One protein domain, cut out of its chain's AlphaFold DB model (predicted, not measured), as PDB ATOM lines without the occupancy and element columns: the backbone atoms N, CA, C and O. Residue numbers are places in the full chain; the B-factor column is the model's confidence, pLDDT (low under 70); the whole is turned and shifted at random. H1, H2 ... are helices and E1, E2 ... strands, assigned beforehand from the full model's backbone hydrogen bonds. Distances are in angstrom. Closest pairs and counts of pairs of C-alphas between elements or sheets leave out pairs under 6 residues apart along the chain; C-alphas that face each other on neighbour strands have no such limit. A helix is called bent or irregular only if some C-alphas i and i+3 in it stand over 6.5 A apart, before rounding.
ATOM      1  N   GLU A   7     -60.508 -57.236  -2.487       88.38
ATOM      2  CA  GLU A   7     -61.371 -58.150  -1.749       88.38
ATOM      3  C   GLU A   7     -61.635 -57.584  -0.354       88.38
ATOM      4  O   GLU A   7     -60.712 -57.245   0.388       88.38
ATOM      5  N   THR A   8     -62.910 -57.456   0.002       85.69
ATOM      6  CA  THR A   8     -63.333 -57.002   1.329       85.69
ATOM      7  C   THR A   8     -64.367 -57.968   1.906       85.69
ATOM      8  O   THR A   8     -65.025 -58.677   1.138       85.69
ATOM      9  N   PRO A   9     -64.602 -57.966   3.234       87.75
ATOM     10  CA  PRO A   9     -65.687 -58.742   3.843       87.75
ATOM     11  C   PRO A   9     -67.088 -58.423   3.286       87.75
ATOM     12  O   PRO A   9     -68.017 -59.195   3.494       87.75
ATOM     13  N   PHE A  10     -67.243 -57.298   2.579       86.69
ATOM     14  CA  PHE A  10     -68.503 -56.817   2.007       86.69
ATOM     15  C   PHE A  10     -68.606 -57.044   0.486       86.69
ATOM     16  O   PHE A  10     -69.552 -56.569  -0.139       86.69
ATOM     17  N   GLY A  11     -67.645 -57.756  -0.115       89.44
ATOM     18  CA  GLY A  11     -67.592 -58.061  -1.547       89.44
ATOM     19  C   GLY A  11     -66.324 -57.555  -2.239       89.44
ATOM     20  O   GLY A  11     -65.471 -56.895  -1.637       89.44
ATOM     21  N   VAL A  12     -66.197 -57.881  -3.528       88.56
ATOM     22  CA  VAL A  12     -65.090 -57.418  -4.374       88.56
ATOM     23  C   VAL A  12     -65.396 -56.004  -4.845       88.56
ATOM     24  O   VAL A  12     -66.319 -55.779  -5.628       88.56
ATOM     25  N   LEU A  13     -64.608 -55.042  -4.377       84.62
ATOM     26  CA  LEU A  13     -64.666 -53.682  -4.889       84.62
ATOM     27  C   LEU A  13     -63.787 -53.585  -6.142       84.62
ATOM     28  O   LEU A  13     -62.685 -54.137  -6.154       84.62
ATOM     29  N   PRO A  14     -64.201 -52.829  -7.177       80.00
ATOM     30  CA  PRO A  14     -63.416 -52.648  -8.402       80.00
ATOM     31  C   PRO A  14     -62.064 -51.954  -8.164       80.00
ATOM     32  O   PRO A  14     -61.263 -51.857  -9.088       80.00
ATOM     33  N   GLY A  15     -61.815 -51.470  -6.942       78.75
ATOM     34  CA  GLY A  15     -60.590 -50.791  -6.547       78.75
ATOM     35  C   GLY A  15     -60.391 -49.448  -7.244       78.75
ATOM     36  O   GLY A  15     -61.250 -48.944  -7.974       78.75
ATOM     37  N   GLY A  16     -59.243 -48.827  -6.992       78.31
ATOM     38  CA  GLY A  16     -58.916 -47.522  -7.550       78.31
ATOM     39  C   GLY A  16     -57.734 -46.856  -6.862       78.31
ATOM     40  O   GLY A  16     -57.145 -47.388  -5.923       78.31
ATOM     41  N   TYR A  17     -57.381 -45.669  -7.348       77.44
ATOM     42  CA  TYR A  17     -56.356 -44.847  -6.719       77.44
ATOM     43  C   TYR A  17     -56.968 -44.044  -5.572       77.44
ATOM     44  O   TYR A  17     -57.845 -43.212  -5.800       77.44
ATOM     45  N   TYR A  18     -56.446 -44.242  -4.363       79.75
ATOM     46  CA  TYR A  18     -56.666 -43.341  -3.240       79.75
ATOM     47  C   TYR A  18     -55.328 -42.717  -2.815       79.75
ATOM     48  O   TYR A  18     -54.325 -43.435  -2.700       79.75
ATOM     49  N   PRO A  19     -55.249 -41.389  -2.633       81.12
ATOM     50  CA  PRO A  19     -54.036 -40.747  -2.150       81.12
ATOM     51  C   PRO A  19     -53.704 -41.200  -0.724       81.12
ATOM     52  O   PRO A  19     -54.498 -41.054   0.197       81.12
ATOM     53  N   LEU A  20     -52.498 -41.740  -0.542       79.38
ATOM     54  CA  LEU A  20     -51.999 -42.142   0.769       79.38
ATOM     55  C   LEU A  20     -51.514 -40.915   1.548       79.38
ATOM     56  O   LEU A  20     -50.583 -40.235   1.109       79.38
ATOM     57  N   LYS A  21     -52.112 -40.664   2.713       81.12
ATOM     58  CA  LYS A  21     -51.668 -39.645   3.669       81.12
ATOM     59  C   LYS A  21     -51.639 -40.249   5.065       81.12
ATOM     60  O   LYS A  21     -52.518 -41.034   5.408       81.12
ATOM     61  N   TYR A  22     -50.633 -39.900   5.856       83.12
ATOM     62  CA  TYR A  22     -50.496 -40.409   7.218       83.12
ATOM     63  C   TYR A  22     -51.171 -39.477   8.226       83.12
ATOM     64  O   TYR A  22     -51.392 -38.286   7.955       83.12
ATOM     65  N   ASP A  23     -51.531 -40.047   9.368       77.44
ATOM     66  CA  ASP A  23     -52.105 -39.310  10.483       77.44
ATOM     67  C   ASP A  23     -50.983 -38.694  11.349       77.44
ATOM     68  O   ASP A  23     -50.165 -39.428  11.916       77.44
ATOM     69  N   PRO A  24     -50.881 -37.352  11.419       72.56
ATOM     70  CA  PRO A  24     -49.869 -36.689  12.232       72.56
ATOM     71  C   PRO A  24     -50.139 -36.805  13.739       72.56
ATOM     72  O   PRO A  24     -49.208 -36.605  14.510       72.56
ATOM     73  N   GLU A  25     -51.364 -37.117  14.179       72.94
ATOM     74  CA  GLU A  25     -51.679 -37.226  15.613       72.94
ATOM     75  C   GLU A  25     -51.172 -38.543  16.213       72.94
ATOM     76  O   GLU A  25     -50.844 -38.607  17.396       72.94
ATOM     77  N   THR A  26     -51.030 -39.580  15.384       72.56
ATOM     78  CA  THR A  26     -50.580 -40.914  15.810       72.56
ATOM     79  C   THR A  26     -49.137 -41.228  15.411       72.56
ATOM     80  O   THR A  26     -48.490 -42.051  16.058       72.56
ATOM     81  N   SER A  27     -48.581 -40.562  14.389       72.38
ATOM     82  CA  SER A  27     -47.195 -40.769  13.941       72.38
ATOM     83  C   SER A  27     -46.303 -39.554  14.203       72.38
ATOM     84  O   SER A  27     -46.345 -38.561  13.476       72.38
ATOM     85  N   PHE A  28     -45.385 -39.673  15.170       72.75
ATOM     86  CA  PHE A  28     -44.385 -38.636  15.476       72.75
ATOM     87  C   PHE A  28     -43.478 -38.300  14.280       72.75
ATOM     88  O   PHE A  28     -43.100 -37.148  14.073       72.75
ATOM     89  N   MET A  29     -43.137 -39.289  13.448       69.69
ATOM     90  CA  MET A  29     -42.322 -39.060  12.250       69.69
ATOM     91  C   MET A  29     -43.080 -38.273  11.182       69.69
ATOM     92  O   MET A  29     -42.479 -37.435  10.507       69.69
ATOM     93  N   GLN A  30     -44.386 -38.517  11.036       69.62
ATOM     94  CA  GLN A  30     -45.234 -37.714  10.160       69.62
ATOM     95  C   GLN A  30     -45.400 -36.300  10.718       69.62
ATOM     96  O   GLN A  30     -45.198 -35.345   9.974       69.62
ATOM     97  N   PHE A  31     -45.672 -36.169  12.019       68.00
ATOM     98  CA  PHE A  31     -45.738 -34.883  12.711       68.00
ATOM     99  C   PHE A  31     -44.473 -34.056  12.471       68.00
ATOM    100  O   PHE A  31     -44.557 -32.943  11.967       68.00
ATOM    101  N   LYS A  32     -43.289 -34.633  12.709       69.44
ATOM    102  CA  LYS A  32     -42.003 -33.960  12.489       69.44
ATOM    103  C   LYS A  32     -41.783 -33.567  11.026       69.44
ATOM    104  O   LYS A  32     -41.192 -32.526  10.756       69.44
ATOM    105  N   ARG A  33     -42.231 -34.381  10.060       70.31
ATOM    106  CA  ARG A  33     -42.152 -34.040   8.626       70.31
ATOM    107  C   ARG A  33     -43.061 -32.864   8.291       70.31
ATOM    108  O   ARG A  33     -42.578 -31.896   7.708       70.31
ATOM    109  N   ASP A  34     -44.324 -32.927   8.695       67.50
ATOM    110  CA  ASP A  34     -45.301 -31.859   8.470       67.50
ATOM    111  C   ASP A  34     -44.864 -30.558   9.163       67.50
ATOM    112  O   ASP A  34     -44.894 -29.490   8.553       67.50
ATOM    113  N   GLU A  35     -44.350 -30.651  10.391       64.25
ATOM    114  CA  GLU A  35     -43.785 -29.528  11.137       64.25
ATOM    115  C   GLU A  35     -42.522 -28.976  10.468       64.25
ATOM    116  O   GLU A  35     -42.386 -27.766  10.353       64.25
ATOM    117  N   SER A  36     -41.615 -29.816   9.956       60.22
ATOM    118  CA  SER A  36     -40.400 -29.341   9.277       60.22
ATOM    119  C   SER A  36     -40.700 -28.579   7.983       60.22
ATOM    120  O   SER A  36     -40.060 -27.564   7.710       60.22
ATOM    121  N   VAL A  37     -41.706 -29.022   7.220       60.88
ATOM    122  CA  VAL A  37     -42.193 -28.325   6.021       60.88
ATOM    123  C   VAL A  37     -42.846 -27.002   6.422       60.88
ATOM    124  O   VAL A  37     -42.491 -25.956   5.886       60.88
ATOM    125  N   ASN A  38     -43.715 -27.022   7.435       58.97
ATOM    126  CA  ASN A  38     -44.364 -25.816   7.947       58.97
ATOM    127  C   ASN A  38     -43.362 -24.826   8.569       58.97
ATOM    128  O   ASN A  38     -43.530 -23.623   8.421       58.97
ATOM    129  N   THR A  39     -42.292 -25.298   9.214       53.03
ATOM    130  CA  THR A  39     -41.255 -24.463   9.847       53.03
ATOM    131  C   THR A  39     -40.339 -23.817   8.814       53.03
ATOM    132  O   THR A  39     -39.990 -22.645   8.947       53.03
ATOM    133  N   GLN A  40     -39.993 -24.538   7.745       53.84
ATOM    134  CA  GLN A  40     -39.316 -23.936   6.593       53.84
ATOM    135  C   GLN A  40     -40.192 -22.881   5.906       53.84
ATOM    136  O   GLN A  40     -39.655 -21.892   5.413       53.84
ATOM    137  N   ASP A  41     -41.517 -23.058   5.930       53.34
ATOM    138  CA  ASP A  41     -42.489 -22.072   5.447       53.34
ATOM    139  C   ASP A  41     -42.749 -20.917   6.438       53.34
ATOM    140  O   ASP A  41     -43.246 -19.870   6.013       53.34
ATOM    141  N   LEU A  42     -42.455 -21.084   7.736       48.81
ATOM    142  CA  LEU A  42     -42.620 -20.061   8.784       48.81
ATOM    143  C   LEU A  42     -41.524 -18.992   8.715       48.81
ATOM    144  O   LEU A  42     -41.802 -17.810   8.927       48.81
ATOM    145  N   PHE A  43     -40.295 -19.390   8.387       52.47
ATOM    146  CA  PHE A  43     -39.196 -18.461   8.144       52.47
ATOM    147  C   PHE A  43     -39.120 -18.139   6.652       52.47
ATOM    148  O   PHE A  43     -38.685 -18.955   5.844       52.47
ATOM    149  N   GLU A  44     -39.543 -16.929   6.280       57.12
ATOM    150  CA  GLU A  44     -39.354 -16.402   4.927       57.12
ATOM    151  C   GLU A  44     -37.867 -16.438   4.560       57.12
ATOM    152  O   GLU A  44     -37.058 -15.666   5.076       57.12
ATOM    153  N   ASN A  45     -37.498 -17.347   3.659       59.00
ATOM    154  CA  ASN A  45     -36.104 -17.629   3.359       59.00
ATOM    155  C   ASN A  45     -35.800 -17.322   1.898       59.00
ATOM    156  O   ASN A  45     -36.265 -18.008   0.998       59.00
ATOM    157  N   ASN A  46     -34.907 -16.369   1.640       60.97
ATOM    158  CA  ASN A  46     -34.475 -16.045   0.270       60.97
ATOM    159  C   ASN A  46     -33.593 -17.125  -0.385       60.97
ATOM    160  O   ASN A  46     -33.321 -17.058  -1.591       60.97
ATOM    161  N   PHE A  47     -33.139 -18.102   0.403       60.38
ATOM    162  CA  PHE A  47     -32.216 -19.154  -0.019       60.38
ATOM    163  C   PHE A  47     -32.912 -20.357  -0.662       60.38
ATOM    164  O   PHE A  47     -32.337 -20.989  -1.548       60.38
ATOM    165  N   LEU A  48     -34.144 -20.669  -0.251       67.69
ATOM    166  CA  LEU A  48     -34.882 -21.818  -0.771       67.69
ATOM    167  C   LEU A  48     -35.540 -21.473  -2.109       67.69
ATOM    168  O   LEU A  48     -36.122 -20.400  -2.280       67.69
ATOM    169  N   LYS A  49     -35.460 -22.392  -3.075       77.38
ATOM    170  CA  LYS A  49     -36.138 -22.218  -4.363       77.38
ATOM    171  C   LYS A  49     -37.649 -22.395  -4.180       77.38
ATOM    172  O   LYS A  49     -38.051 -23.410  -3.608       77.38
ATOM    173  N   PRO A  50     -38.483 -21.467  -4.676       80.81
ATOM    174  CA  PRO A  50     -39.929 -21.630  -4.632       80.81
ATOM    175  C   PRO A  50     -40.341 -22.813  -5.513       80.81
ATOM    176  O   PRO A  50     -39.965 -22.899  -6.683       80.81
ATOM    177  N   THR A  51     -41.095 -23.753  -4.949       82.06
ATOM    178  CA  THR A  51     -41.599 -24.921  -5.677       82.06
ATOM    179  C   THR A  51     -42.921 -25.381  -5.081       82.06
ATOM    180  O   THR A  51     -43.136 -25.282  -3.877       82.06
ATOM    181  N   THR A  52     -43.815 -25.858  -5.935       84.25
ATOM    182  CA  THR A  52     -45.106 -26.430  -5.557       84.25
ATOM    183  C   THR A  52     -44.940 -27.836  -4.973       84.25
ATOM    184  O   THR A  52     -43.963 -28.547  -5.237       84.25
ATOM    185  N   LYS A  53     -45.919 -28.275  -4.173       80.88
ATOM    186  CA  LYS A  53     -45.940 -29.630  -3.601       80.88
ATOM    187  C   LYS A  53     -46.088 -30.680  -4.712       80.88
ATOM    188  O   LYS A  53     -47.140 -30.810  -5.329       80.88
ATOM    189  N   LYS A  54     -45.043 -31.490  -4.907       80.06
ATOM    190  CA  LYS A  54     -44.961 -32.537  -5.946       80.06
ATOM    191  C   LYS A  54     -45.099 -33.970  -5.422       80.06
ATOM    192  O   LYS A  54     -44.662 -34.909  -6.074       80.06
ATOM    193  N   GLY A  55     -45.692 -34.163  -4.242       77.88
ATOM    194  CA  GLY A  55     -45.826 -35.496  -3.632       77.88
ATOM    195  C   GLY A  55     -46.549 -36.512  -4.528       77.88
ATOM    196  O   GLY A  55     -46.226 -37.692  -4.503       77.88
ATOM    197  N   HIS A  56     -47.463 -36.045  -5.382       82.81
ATOM    198  CA  HIS A  56     -48.189 -36.882  -6.338       82.81
ATOM    199  C   HIS A  56     -47.320 -37.444  -7.478       82.81
ATOM    200  O   HIS A  56     -47.745 -38.389  -8.135       82.81
ATOM    201  N   THR A  57     -46.122 -36.892  -7.720       83.62
ATOM    202  CA  THR A  57     -45.192 -37.375  -8.758       83.62
ATOM    203  C   THR A  57     -44.147 -38.352  -8.220       83.62
ATOM    204  O   THR A  57     -43.258 -38.750  -8.966       83.62
ATOM    205  N   ILE A  58     -44.166 -38.651  -6.920       80.44
ATOM    206  CA  ILE A  58     -43.155 -39.478  -6.256       80.44
ATOM    207  C   ILE A  58     -43.722 -40.885  -6.073       80.44
ATOM    208  O   ILE A  58     -44.853 -41.050  -5.609       80.44
ATOM    209  N   GLU A  59     -42.932 -41.900  -6.428       76.44
ATOM    210  CA  GLU A  59     -43.297 -43.294  -6.186       76.44
ATOM    211  C   GLU A  59     -43.423 -43.583  -4.690       76.44
ATOM    212  O   GLU A  59     -42.672 -43.081  -3.850       76.44
ATOM    213  N   ARG A  60     -44.409 -44.407  -4.345       70.44
ATOM    214  CA  ARG A  60     -44.677 -44.753  -2.955       70.44
ATOM    215  C   ARG A  60     -43.722 -45.846  -2.512       70.44
ATOM    216  O   ARG A  60     -43.757 -46.952  -3.037       70.44
ATOM    217  N   VAL A  61     -42.942 -45.549  -1.484       69.31
ATOM    218  CA  VAL A  61     -42.292 -46.565  -0.653       69.31
ATOM    219  C   VAL A  61     -43.237 -46.913   0.498       69.31
ATOM    220  O   VAL A  61     -44.007 -46.052   0.928       69.31
ATOM    221  N   GLY A  62     -43.243 -48.174   0.941       67.12
ATOM    222  CA  GLY A  62     -44.196 -48.693   1.932       67.12
ATOM    223  C   GLY A  62     -44.360 -47.811   3.181       67.12
ATOM    224  O   GLY A  62     -43.501 -46.993   3.507       67.12
ATOM    225  N   SER A  63     -45.466 -47.990   3.910       68.81
ATOM    226  CA  SER A  63     -45.879 -47.085   4.997       68.81
ATOM    227  C   SER A  63     -44.949 -47.032   6.207       68.81
ATOM    228  O   SER A  63     -45.157 -46.199   7.086       68.81
ATOM    229  N   ALA A  64     -43.942 -47.908   6.276       70.94
ATOM    230  CA  ALA A  64     -43.031 -48.047   7.411       70.94
ATOM    231  C   ALA A  64     -43.767 -48.149   8.768       70.94
ATOM    232  O   ALA A  64     -43.261 -47.687   9.786       70.94
ATOM    233  N   GLY A  65     -44.980 -48.720   8.773       73.31
ATOM    234  CA  GLY A  65     -45.815 -48.877   9.969       73.31
ATOM    235  C   GLY A  65     -46.590 -47.627  10.406       73.31
ATOM    236  O   GLY A  65     -47.259 -47.668  11.432       73.31
ATOM    237  N   MET A  66     -46.537 -46.524   9.655       80.25
ATOM    238  CA  MET A  66     -47.294 -45.311   9.979       80.25
ATOM    239  C   MET A  66     -48.790 -45.500   9.710       80.25
ATOM    240  O   MET A  66     -49.180 -46.002   8.651       80.25
ATOM    241  N   GLN A  67     -49.625 -45.048  10.647       80.31
ATOM    242  CA  GLN A  67     -51.075 -45.106  10.507       80.31
ATOM    243  C   GLN A  67     -51.558 -44.176   9.390       80.31
ATOM    244  O   GLN A  67     -51.129 -43.025   9.257       80.31
ATOM    245  N   VAL A  68     -52.446 -44.711   8.559       81.88
ATOM    246  CA  VAL A  68     -53.026 -44.012   7.415       81.88
ATOM    247  C   VAL A  68     -54.232 -43.207   7.868       81.88
ATOM    248  O   VAL A  68     -55.027 -43.662   8.688       81.88
ATOM    249  N   ARG A  69     -54.379 -42.018   7.296       82.12
ATOM    250  CA  ARG A  69     -55.542 -41.168   7.492       82.12
ATOM    251  C   ARG A  69     -56.708 -41.693   6.651       82.12
ATOM    252  O   ARG A  69     -56.574 -41.827   5.436       82.12
ATOM    253  N   LEU A  70     -57.824 -42.008   7.306       82.31
ATOM    254  CA  LEU A  70     -58.969 -42.688   6.685       82.31
ATOM    255  C   LEU A  70     -60.125 -41.749   6.301       82.31
ATOM    256  O   LEU A  70     -61.143 -42.217   5.800       82.31
ATOM    257  N   ASP A  71     -60.002 -40.437   6.523       81.25
ATOM    258  CA  ASP A  71     -61.039 -39.485   6.126       81.25
ATOM    259  C   ASP A  71     -61.035 -39.222   4.611       81.25
ATOM    260  O   ASP A  71     -59.993 -39.265   3.951       81.25
ATOM    261  N   LEU A  72     -62.214 -38.904   4.067       80.25
ATOM    262  CA  LEU A  72     -62.413 -38.620   2.642       80.25
ATOM    263  C   LEU A  72     -61.851 -37.258   2.198       80.25
ATOM    264  O   LEU A  72     -61.711 -37.022   0.996       80.25
ATOM    265  N   ALA A  73     -61.494 -36.362   3.128       76.56
ATOM    266  CA  ALA A  73     -60.968 -35.045   2.772       76.56
ATOM    267  C   ALA A  73     -59.571 -35.144   2.137       76.56
ATOM    268  O   ALA A  73     -59.194 -34.272   1.349       76.56
ATOM    269  N   VAL A  74     -58.836 -36.239   2.380       81.25
ATOM    270  CA  VAL A  74     -57.547 -36.532   1.726       81.25
ATOM    271  C   VAL A  74     -57.665 -36.503   0.198       81.25
ATOM    272  O   VAL A  74     -56.760 -36.009  -0.481       81.25
ATOM    273  N   LEU A  75     -58.786 -36.973  -0.361       82.25
ATOM    274  CA  LEU A  75     -59.017 -36.938  -1.804       82.25
ATOM    275  C   LEU A  75     -59.111 -35.499  -2.327       82.25
ATOM    276  O   LEU A  75     -58.433 -35.150  -3.294       82.25
ATOM    277  N   GLY A  76     -59.902 -34.653  -1.662       81.50
ATOM    278  CA  GLY A  76     -60.052 -33.242  -2.023       81.50
ATOM    279  C   GLY A  76     -58.739 -32.464  -1.897       81.50
ATOM    280  O   GLY A  76     -58.367 -31.716  -2.802       81.50
ATOM    281  N   GLU A  77     -57.984 -32.690  -0.818       79.62
ATOM    282  CA  GLU A  77     -56.654 -32.097  -0.637       79.62
ATOM    283  C   GLU A  77     -55.680 -32.505  -1.749       79.62
ATOM    284  O   GLU A  77     -54.917 -31.669  -2.239       79.62
ATOM    285  N   HIS A  78     -55.700 -33.775  -2.158       84.62
ATOM    286  CA  HIS A  78     -54.845 -34.274  -3.228       84.62
ATOM    287  C   HIS A  78     -55.200 -33.656  -4.581       84.62
ATOM    288  O   HIS A  78     -54.310 -33.154  -5.266       84.62
ATOM    289  N   ILE A  79     -56.488 -33.636  -4.943       86.62
ATOM    290  CA  ILE A  79     -56.966 -33.011  -6.185       86.62
ATOM    291  C   ILE A  79     -56.547 -31.538  -6.221       86.62
ATOM    292  O   ILE A  79     -55.963 -31.091  -7.206       86.62
ATOM    293  N   TYR A  80     -56.756 -30.807  -5.121       84.69
ATOM    294  CA  TYR A  80     -56.319 -29.416  -5.005       84.69
ATOM    295  C   TYR A  80     -54.808 -29.267  -5.227       84.69
ATOM    296  O   TYR A  80     -54.384 -28.400  -5.987       84.69
ATOM    297  N   GLN A  81     -53.981 -30.103  -4.588       83.69
ATOM    298  CA  GLN A  81     -52.522 -30.036  -4.734       83.69
ATOM    299  C   GLN A  81     -52.067 -30.309  -6.171       83.69
ATOM    300  O   GLN A  81     -51.163 -29.627  -6.651       83.69
ATOM    301  N   VAL A  82     -52.690 -31.271  -6.856       89.00
ATOM    302  CA  VAL A  82     -52.401 -31.575  -8.265       89.00
ATOM    303  C   VAL A  82     -52.786 -30.394  -9.157       89.00
ATOM    304  O   VAL A  82     -51.964 -29.945  -9.952       89.00
ATOM    305  N   ILE A  83     -53.994 -29.840  -8.993       89.75
ATOM    306  CA  ILE A  83     -54.449 -28.666  -9.757       89.75
ATOM    307  C   ILE A  83     -53.515 -27.473  -9.519       89.75
ATOM    308  O   ILE A  83     -53.101 -26.815 -10.476       89.75
ATOM    309  N   HIS A  84     -53.156 -27.200  -8.262       89.06
ATOM    310  CA  HIS A  84     -52.266 -26.097  -7.890       89.06
ATOM    311  C   HIS A  84     -50.885 -26.248  -8.527       89.06
ATOM    312  O   HIS A  84     -50.356 -25.302  -9.104       89.06
ATOM    313  N   ASP A  85     -50.322 -27.453  -8.480       90.38
ATOM    314  CA  ASP A  85     -49.039 -27.746  -9.105       90.38
ATOM    315  C   ASP A  85     -49.084 -27.584 -10.632       90.38
ATOM    316  O   ASP A  85     -48.245 -26.878 -11.188       90.38
ATOM    317  N   LEU A  86     -50.086 -28.156 -11.309       91.75
ATOM    318  CA  LEU A  86     -50.226 -28.055 -12.766       91.75
ATOM    319  C   LEU A  86     -50.403 -26.608 -13.243       91.75
ATOM    320  O   LEU A  86     -49.811 -26.215 -14.248       91.75
ATOM    321  N   SER A  87     -51.186 -25.812 -12.515       90.94
ATOM    322  CA  SER A  87     -51.465 -24.416 -12.869       90.94
ATOM    323  C   SER A  87     -50.308 -23.463 -12.551       90.94
ATOM    324  O   SER A  87     -50.067 -22.530 -13.313       90.94
ATOM    325  N   HIS A  88     -49.560 -23.685 -11.463       91.38
ATOM    326  CA  HIS A  88     -48.581 -22.704 -10.975       91.38
ATOM    327  C   HIS A  88     -47.118 -23.086 -11.218       91.38
ATOM    328  O   HIS A  88     -46.276 -22.189 -11.302       91.38
ATOM    329  N   ARG A  89     -46.770 -24.378 -11.342       90.44
ATOM    330  CA  ARG A  89     -45.364 -24.833 -11.357       90.44
ATOM    331  C   ARG A  89     -44.525 -24.111 -12.410       90.44
ATOM    332  O   ARG A  89     -43.436 -23.633 -12.098       90.44
ATOM    333  N   ARG A  90     -45.018 -24.031 -13.652       93.00
ATOM    334  CA  ARG A  90     -44.286 -23.392 -14.759       93.00
ATOM    335  C   ARG A  90     -44.082 -21.899 -14.505       93.00
ATOM    336  O   ARG A  90     -42.949 -21.433 -14.551       93.00
ATOM    337  N   ALA A  91     -45.155 -21.190 -14.157       93.00
ATOM    338  CA  ALA A  91     -45.105 -19.761 -13.864       93.00
ATOM    339  C   ALA A  91     -44.135 -19.446 -12.712       93.00
ATOM    340  O   ALA A  91     -43.338 -18.521 -12.816       93.00
ATOM    341  N   ILE A  92     -44.134 -20.255 -11.646       92.56
ATOM    342  CA  ILE A  92     -43.216 -20.080 -10.513       92.56
ATOM    343  C   ILE A  92     -41.757 -20.234 -10.944       92.56
ATOM    344  O   ILE A  92     -40.919 -19.411 -10.580       92.56
ATOM    345  N   ILE A  93     -41.442 -21.262 -11.735       91.62
ATOM    346  CA  ILE A  93     -40.076 -21.487 -12.225       91.62
ATOM    347  C   ILE A  93     -39.619 -20.326 -13.113       91.62
ATOM    348  O   ILE A  93     -38.492 -19.847 -12.966       91.62
ATOM    349  N   ASP A  94     -40.477 -19.870 -14.023       95.00
ATOM    350  CA  ASP A  94     -40.140 -18.804 -14.966       95.00
ATOM    351  C   ASP A  94     -39.948 -17.457 -14.245       95.00
ATOM    352  O   ASP A  94     -38.981 -16.740 -14.518       95.00
ATOM    353  N   VAL A  95     -40.780 -17.150 -13.244       93.56
ATOM    354  CA  VAL A  95     -40.638 -15.934 -12.429       93.56
ATOM    355  C   VAL A  95     -39.410 -15.999 -11.509       93.56
ATOM    356  O   VAL A  95     -38.694 -15.004 -11.412       93.56
ATOM    357  N   ASP A  96     -39.083 -17.137 -10.879       93.25
ATOM    358  CA  ASP A  96     -37.854 -17.249 -10.063       93.25
ATOM    359  C   ASP A  96     -36.589 -17.063 -10.913       93.25
ATOM    360  O   ASP A  96     -35.641 -16.398 -10.488       93.25
ATOM    361  N   ARG A  97     -36.586 -17.584 -12.149       93.31
ATOM    362  CA  ARG A  97     -35.500 -17.339 -13.112       93.31
ATOM    363  C   ARG A  97     -35.368 -15.858 -13.455       93.31
ATOM    364  O   ARG A  97     -34.246 -15.355 -13.513       93.31
ATOM    365  N   LEU A  98     -36.489 -15.167 -13.667       93.44
ATOM    366  CA  LEU A  98     -36.507 -13.735 -13.965       93.44
ATOM    367  C   LEU A  98     -35.982 -12.912 -12.783       93.44
ATOM    368  O   LEU A  98     -35.102 -12.075 -12.971       93.44
ATOM    369  N   ILE A  99     -36.467 -13.184 -11.568       91.50
ATOM    370  CA  ILE A  99     -36.014 -12.514 -10.340       91.50
ATOM    371  C   ILE A  99     -34.516 -12.761 -10.127       91.50
ATOM    372  O   ILE A  99     -33.783 -11.838  -9.796       91.50
ATOM    373  N   GLY A 100     -34.040 -13.985 -10.370       89.44
ATOM    374  CA  GLY A 100     -32.626 -14.341 -10.253       89.44
ATOM    375  C   GLY A 100     -31.707 -13.702 -11.303       89.44
ATOM    376  O   GLY A 100     -30.485 -13.767 -11.152       89.44
ATOM    377  N   ASN A 101     -32.249 -13.086 -12.359       95.50
ATOM    378  CA  ASN A 101     -31.448 -12.442 -13.393       95.50
ATOM    379  C   ASN A 101     -30.799 -11.150 -12.868       95.50
ATOM    380  O   ASN A 101     -31.471 -10.247 -12.377       95.50
ATOM    381  N   VAL A 102     -29.481 -11.026 -13.043       94.56
ATOM    382  CA  VAL A 102     -28.688  -9.890 -12.539       94.56
ATOM    383  C   VAL A 102     -29.182  -8.542 -13.076       94.56
ATOM    384  O   VAL A 102     -29.256  -7.579 -12.314       94.56
ATOM    385  N   ARG A 103     -29.561  -8.461 -14.361       95.69
ATOM    386  CA  ARG A 103     -30.061  -7.215 -14.967       95.69
ATOM    387  C   ARG A 103     -31.402  -6.809 -14.367       95.69
ATOM    388  O   ARG A 103     -31.586  -5.647 -14.023       95.69
ATOM    389  N   VAL A 104     -32.305  -7.776 -14.202       93.94
ATOM    390  CA  VAL A 104     -33.627  -7.550 -13.604       93.94
ATOM    391  C   VAL A 104     -33.485  -7.123 -12.149       93.94
ATOM    392  O   VAL A 104     -34.061  -6.112 -11.755       93.94
ATOM    393  N   ARG A 105     -32.658  -7.827 -11.366       93.44
ATOM    394  CA  ARG A 105     -32.360  -7.451  -9.983       93.44
ATOM    395  C   ARG A 105     -31.873  -6.010  -9.889       93.44
ATOM    396  O   ARG A 105     -32.441  -5.249  -9.120       93.44
ATOM    397  N   HIS A 106     -30.862  -5.621 -10.667       94.62
ATOM    398  CA  HIS A 106     -30.329  -4.258 -10.597       94.62
ATOM    399  C   HIS A 106     -31.339  -3.198 -11.045       94.62
ATOM    400  O   HIS A 106     -31.395  -2.134 -10.432       94.62
ATOM    401  N   ALA A 107     -32.171  -3.488 -12.050       92.81
ATOM    402  CA  ALA A 107     -33.245  -2.583 -12.455       92.81
ATOM    403  C   ALA A 107     -34.278  -2.373 -11.333       92.81
ATOM    404  O   ALA A 107     -34.676  -1.239 -11.064       92.81
ATOM    405  N   ILE A 108     -34.679  -3.446 -10.643       91.25
ATOM    406  CA  ILE A 108     -35.616  -3.376  -9.512       91.25
ATOM    407  C   ILE A 108     -34.969  -2.681  -8.308       91.25
ATOM    408  O   ILE A 108     -35.568  -1.784  -7.728       91.25
ATOM    409  N   GLU A 109     -33.742  -3.046  -7.933       92.25
ATOM    410  CA  GLU A 109     -33.034  -2.419  -6.810       92.25
ATOM    411  C   GLU A 109     -32.802  -0.919  -7.038       92.25
ATOM    412  O   GLU A 109     -32.902  -0.145  -6.088       92.25
ATOM    413  N   GLY A 110     -32.535  -0.506  -8.281       89.06
ATOM    414  CA  GLY A 110     -32.342   0.898  -8.644       89.06
ATOM    415  C   GLY A 110     -33.625   1.737  -8.640       89.06
ATOM    416  O   GLY A 110     -33.543   2.951  -8.499       89.06
ATOM    417  N   THR A 111     -34.801   1.115  -8.771       84.75
ATOM    418  CA  THR A 111     -36.095   1.824  -8.871       84.75
ATOM    419  C   THR A 111     -36.953   1.689  -7.616       84.75
ATOM    420  O   THR A 111     -37.522   2.669  -7.141       84.75
ATOM    421  N   ALA A 112     -37.049   0.480  -7.067       85.06
ATOM    422  CA  ALA A 112     -37.899   0.132  -5.931       85.06
ATOM    423  C   ALA A 112     -37.110  -0.113  -4.631       85.06
ATOM    424  O   ALA A 112     -37.710  -0.234  -3.560       85.06
ATOM    425  N   GLY A 113     -35.778  -0.180  -4.707       88.94
ATOM    426  CA  GLY A 113     -34.903  -0.435  -3.566       88.94
ATOM    427  C   GLY A 113     -34.645  -1.921  -3.301       88.94
ATOM    428  O   GLY A 113     -35.326  -2.822  -3.800       88.94
ATOM    429  N   LYS A 114     -33.630  -2.189  -2.475       91.25
ATOM    430  CA  LYS A 114     -33.191  -3.554  -2.131       91.25
ATOM    431  C   LYS A 114     -34.225  -4.293  -1.292       91.25
ATOM    432  O   LYS A 114     -34.388  -5.504  -1.416       91.25
ATOM    433  N   GLU A 115     -34.932  -3.564  -0.441       89.69
ATOM    434  CA  GLU A 115     -35.967  -4.081   0.443       89.69
ATOM    435  C   GLU A 115     -37.117  -4.662  -0.372       89.69
ATOM    436  O   GLU A 115     -37.544  -5.773  -0.076       89.69
ATOM    437  N   ALA A 116     -37.561  -3.966  -1.426       88.25
ATOM    438  CA  ALA A 116     -38.615  -4.443  -2.319       88.25
ATOM    439  C   ALA A 116     -38.189  -5.713  -3.069       88.25
ATOM    440  O   ALA A 116     -38.924  -6.699  -3.075       88.25
ATOM    441  N   TYR A 117     -36.970  -5.736  -3.620       91.38
ATOM    442  CA  TYR A 117     -36.437  -6.920  -4.299       91.38
ATOM    443  C   TYR A 117     -36.378  -8.149  -3.371       91.38
ATOM    444  O   TYR A 117     -36.779  -9.249  -3.757       91.38
ATOM    445  N   ARG A 118     -35.958  -7.963  -2.111       90.25
ATOM    446  CA  ARG A 118     -35.903  -9.036  -1.100       90.25
ATOM    447  C   ARG A 118     -37.270  -9.640  -0.759       90.25
ATOM    448  O   ARG A 118     -37.287 -10.720  -0.180       90.25
ATOM    449  N   GLN A 119     -38.380  -8.986  -1.111       89.44
ATOM    450  CA  GLN A 119     -39.736  -9.511  -0.904       89.44
ATOM    451  C   GLN A 119     -40.235 -10.404  -2.046       89.44
ATOM    452  O   GLN A 119     -41.180 -11.163  -1.840       89.44
ATOM    453  N   LEU A 120     -39.614 -10.360  -3.229       90.62
ATOM    454  CA  LEU A 120     -40.122 -11.063  -4.414       90.62
ATOM    455  C   LEU A 120     -40.031 -12.587  -4.286       90.62
ATOM    456  O   LEU A 120     -40.955 -13.298  -4.670       90.62
ATOM    457  N   ARG A 121     -38.941 -13.104  -3.709       89.62
ATOM    458  CA  ARG A 121     -38.788 -14.549  -3.482       89.62
ATOM    459  C   ARG A 121     -39.736 -15.097  -2.410       89.62
ATOM    460  O   ARG A 121     -40.412 -16.077  -2.712       89.62
ATOM    461  N   PRO A 122     -39.863 -14.484  -1.217       88.19
ATOM    462  CA  PRO A 122     -40.835 -14.916  -0.214       88.19
ATOM    463  C   PRO A 122     -42.276 -14.804  -0.714       88.19
ATOM    464  O   PRO A 122     -43.103 -15.672  -0.444       88.19
ATOM    465  N   TRP A 123     -42.578 -13.767  -1.503       89.88
ATOM    466  CA  TRP A 123     -43.856 -13.637  -2.203       89.88
ATOM    467  C   TRP A 123     -44.122 -14.830  -3.128       89.88
ATOM    468  O   TRP A 123     -45.180 -15.454  -3.039       89.88
ATOM    469  N   LEU A 124     -43.141 -15.207  -3.951       90.31
ATOM    470  CA  LEU A 124     -43.258 -16.336  -4.870       90.31
ATOM    471  C   LEU A 124     -43.368 -17.690  -4.147       90.31
ATOM    472  O   LEU A 124     -44.136 -18.554  -4.565       90.31
ATOM    473  N   GLN A 125     -42.652 -17.863  -3.032       86.50
ATOM    474  CA  GLN A 125     -42.787 -19.032  -2.155       86.50
ATOM    475  C   GLN A 125     -44.191 -19.136  -1.565       86.50
ATOM    476  O   GLN A 125     -44.767 -20.218  -1.548       86.50
ATOM    477  N   ALA A 126     -44.776 -18.017  -1.133       86.44
ATOM    478  CA  ALA A 126     -46.132 -18.029  -0.606       86.44
ATOM    479  C   ALA A 126     -47.161 -18.438  -1.673       86.44
ATOM    480  O   ALA A 126     -48.075 -19.199  -1.370       86.44
ATOM    481  N   ILE A 127     -46.993 -17.995  -2.926       89.38
ATOM    482  CA  ILE A 127     -47.834 -18.441  -4.051       89.38
ATOM    483  C   ILE A 127     -47.663 -19.947  -4.292       89.38
ATOM    484  O   ILE A 127     -48.643 -20.662  -4.505       89.38
ATOM    485  N   ALA A 128     -46.427 -20.451  -4.221       86.19
ATOM    486  CA  ALA A 128     -46.149 -21.878  -4.347       86.19
ATOM    487  C   ALA A 128     -46.821 -22.704  -3.234       86.19
ATOM    488  O   ALA A 128     -47.375 -23.769  -3.512       86.19
ATOM    489  N   ASN A 129     -46.846 -22.166  -2.009       79.44
ATOM    490  CA  ASN A 129     -47.335 -22.816  -0.793       79.44
ATOM    491  C   ASN A 129     -48.630 -22.170  -0.251       79.44
ATOM    492  O   ASN A 129     -48.747 -21.891   0.940       79.44
ATOM    493  N   ASP A 130     -49.653 -22.016  -1.102       72.69
ATOM    494  CA  ASP A 130     -50.983 -21.440  -0.773       72.69
ATOM    495  C   ASP A 130     -51.798 -22.270   0.260       72.69
ATOM    496  O   ASP A 130     -52.969 -22.010   0.522       72.69
TER     497      ASP A 130
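What this domain is: This is residues 7 to 130 of the 490 residues of an uncharacterized protein of Marinobacter hydrocarbonoclasticus (UniProt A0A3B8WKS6). This rod-shaped domain is built along two bent helices, H2 and H3: arm H2a lies in the middle part of the length, and from it arm H2b leads on toward the end away from E1, where arm H3a makes the turn and arm H3b folds back side by side with H2b. H1 lies apart from both, joined to H2 by a long stretch without named elements, and at the other end the residues 8 to 14, with the short strand E1, stick out as a free arm. The printed part has 124 residues, with one named strand and three named helices in the order E1, H1, H2, H3; the class is mostly helix, and E1 pairs with no named strand. The whole is loose, with a radius of gyration of the C-alphas of 19.5 A and spans of 69 by 30 by 22 A.

Where its parts are: Strand E1 is residues 11 to 13, with C-alpha 11 at (-67.592, -58.061, -1.547). Helix H1, residues 28 to 42, is 19.8 A long from first to last C-alpha. By its hydrogen bonds H2, residues 73 to 99, was assigned as one helix, but it is bent: C-alphas 87 and 90 are 7.5 A apart. Its arms are H2a, residues 73 to 87, 21.2 A long and beginning at C-alpha 73 (-60.968, -35.045, 2.772), and H2b, residues 90 to 99, 14.4 A long. H3, residues 102 to 128, was likewise assigned as one helix by its hydrogen bonds but is bent, with C-alphas 111 and 114 9.1 A apart. Its arms are H3a, residues 102 to 111, 14.3 A long, and H3b, residues 114 to 128, 22.6 A long and ending at C-alpha 128 (-46.149, -21.878, -4.347). H3b is itself irregular, with C-alphas 118 and 121 6.7 A apart.

How they stand to each other: Residues 7 to 8 pair antiparallel with residues 11 to 12 of E1. E1 and H1 are apart. H1 and H2a are apart, and H1 and H3b are only just apart, at 8.1 A. H2a and H2b stand at a steep tilt of 53 degrees. H2b and H3b touch at a shallow tilt of 12 degrees, opposite ways; their closest C-alphas, those of Ile 92 and Leu 124, are 6.8 A apart. H3b touches H3a with residues 114 to 117 alone, at a steep tilt of 61 degrees, opposite ways; the closest C-alphas, those of Glu 109 and Tyr 117, are 6.2 A apart. H2a and H3b are only just apart, at 8.1 A. Every O i to N i+4 pair is within hydrogen-bond range in H1, H2a, H2b and H3a; in H3b 8 of 11 are.

The domain as a whole: The two C-alphas farthest apart, those of Pro 9 and Gly 110, are 69.5 A apart. The printed part has no cut. The links E1 to H1, 14 residues, and H1 to H2, 30 residues, are long, and the link H2 to H3 is tight. The mean pLDDT of the printed part is 80.9; residues 29 to 32, 34 to 48 and 61 to 63 are under 70.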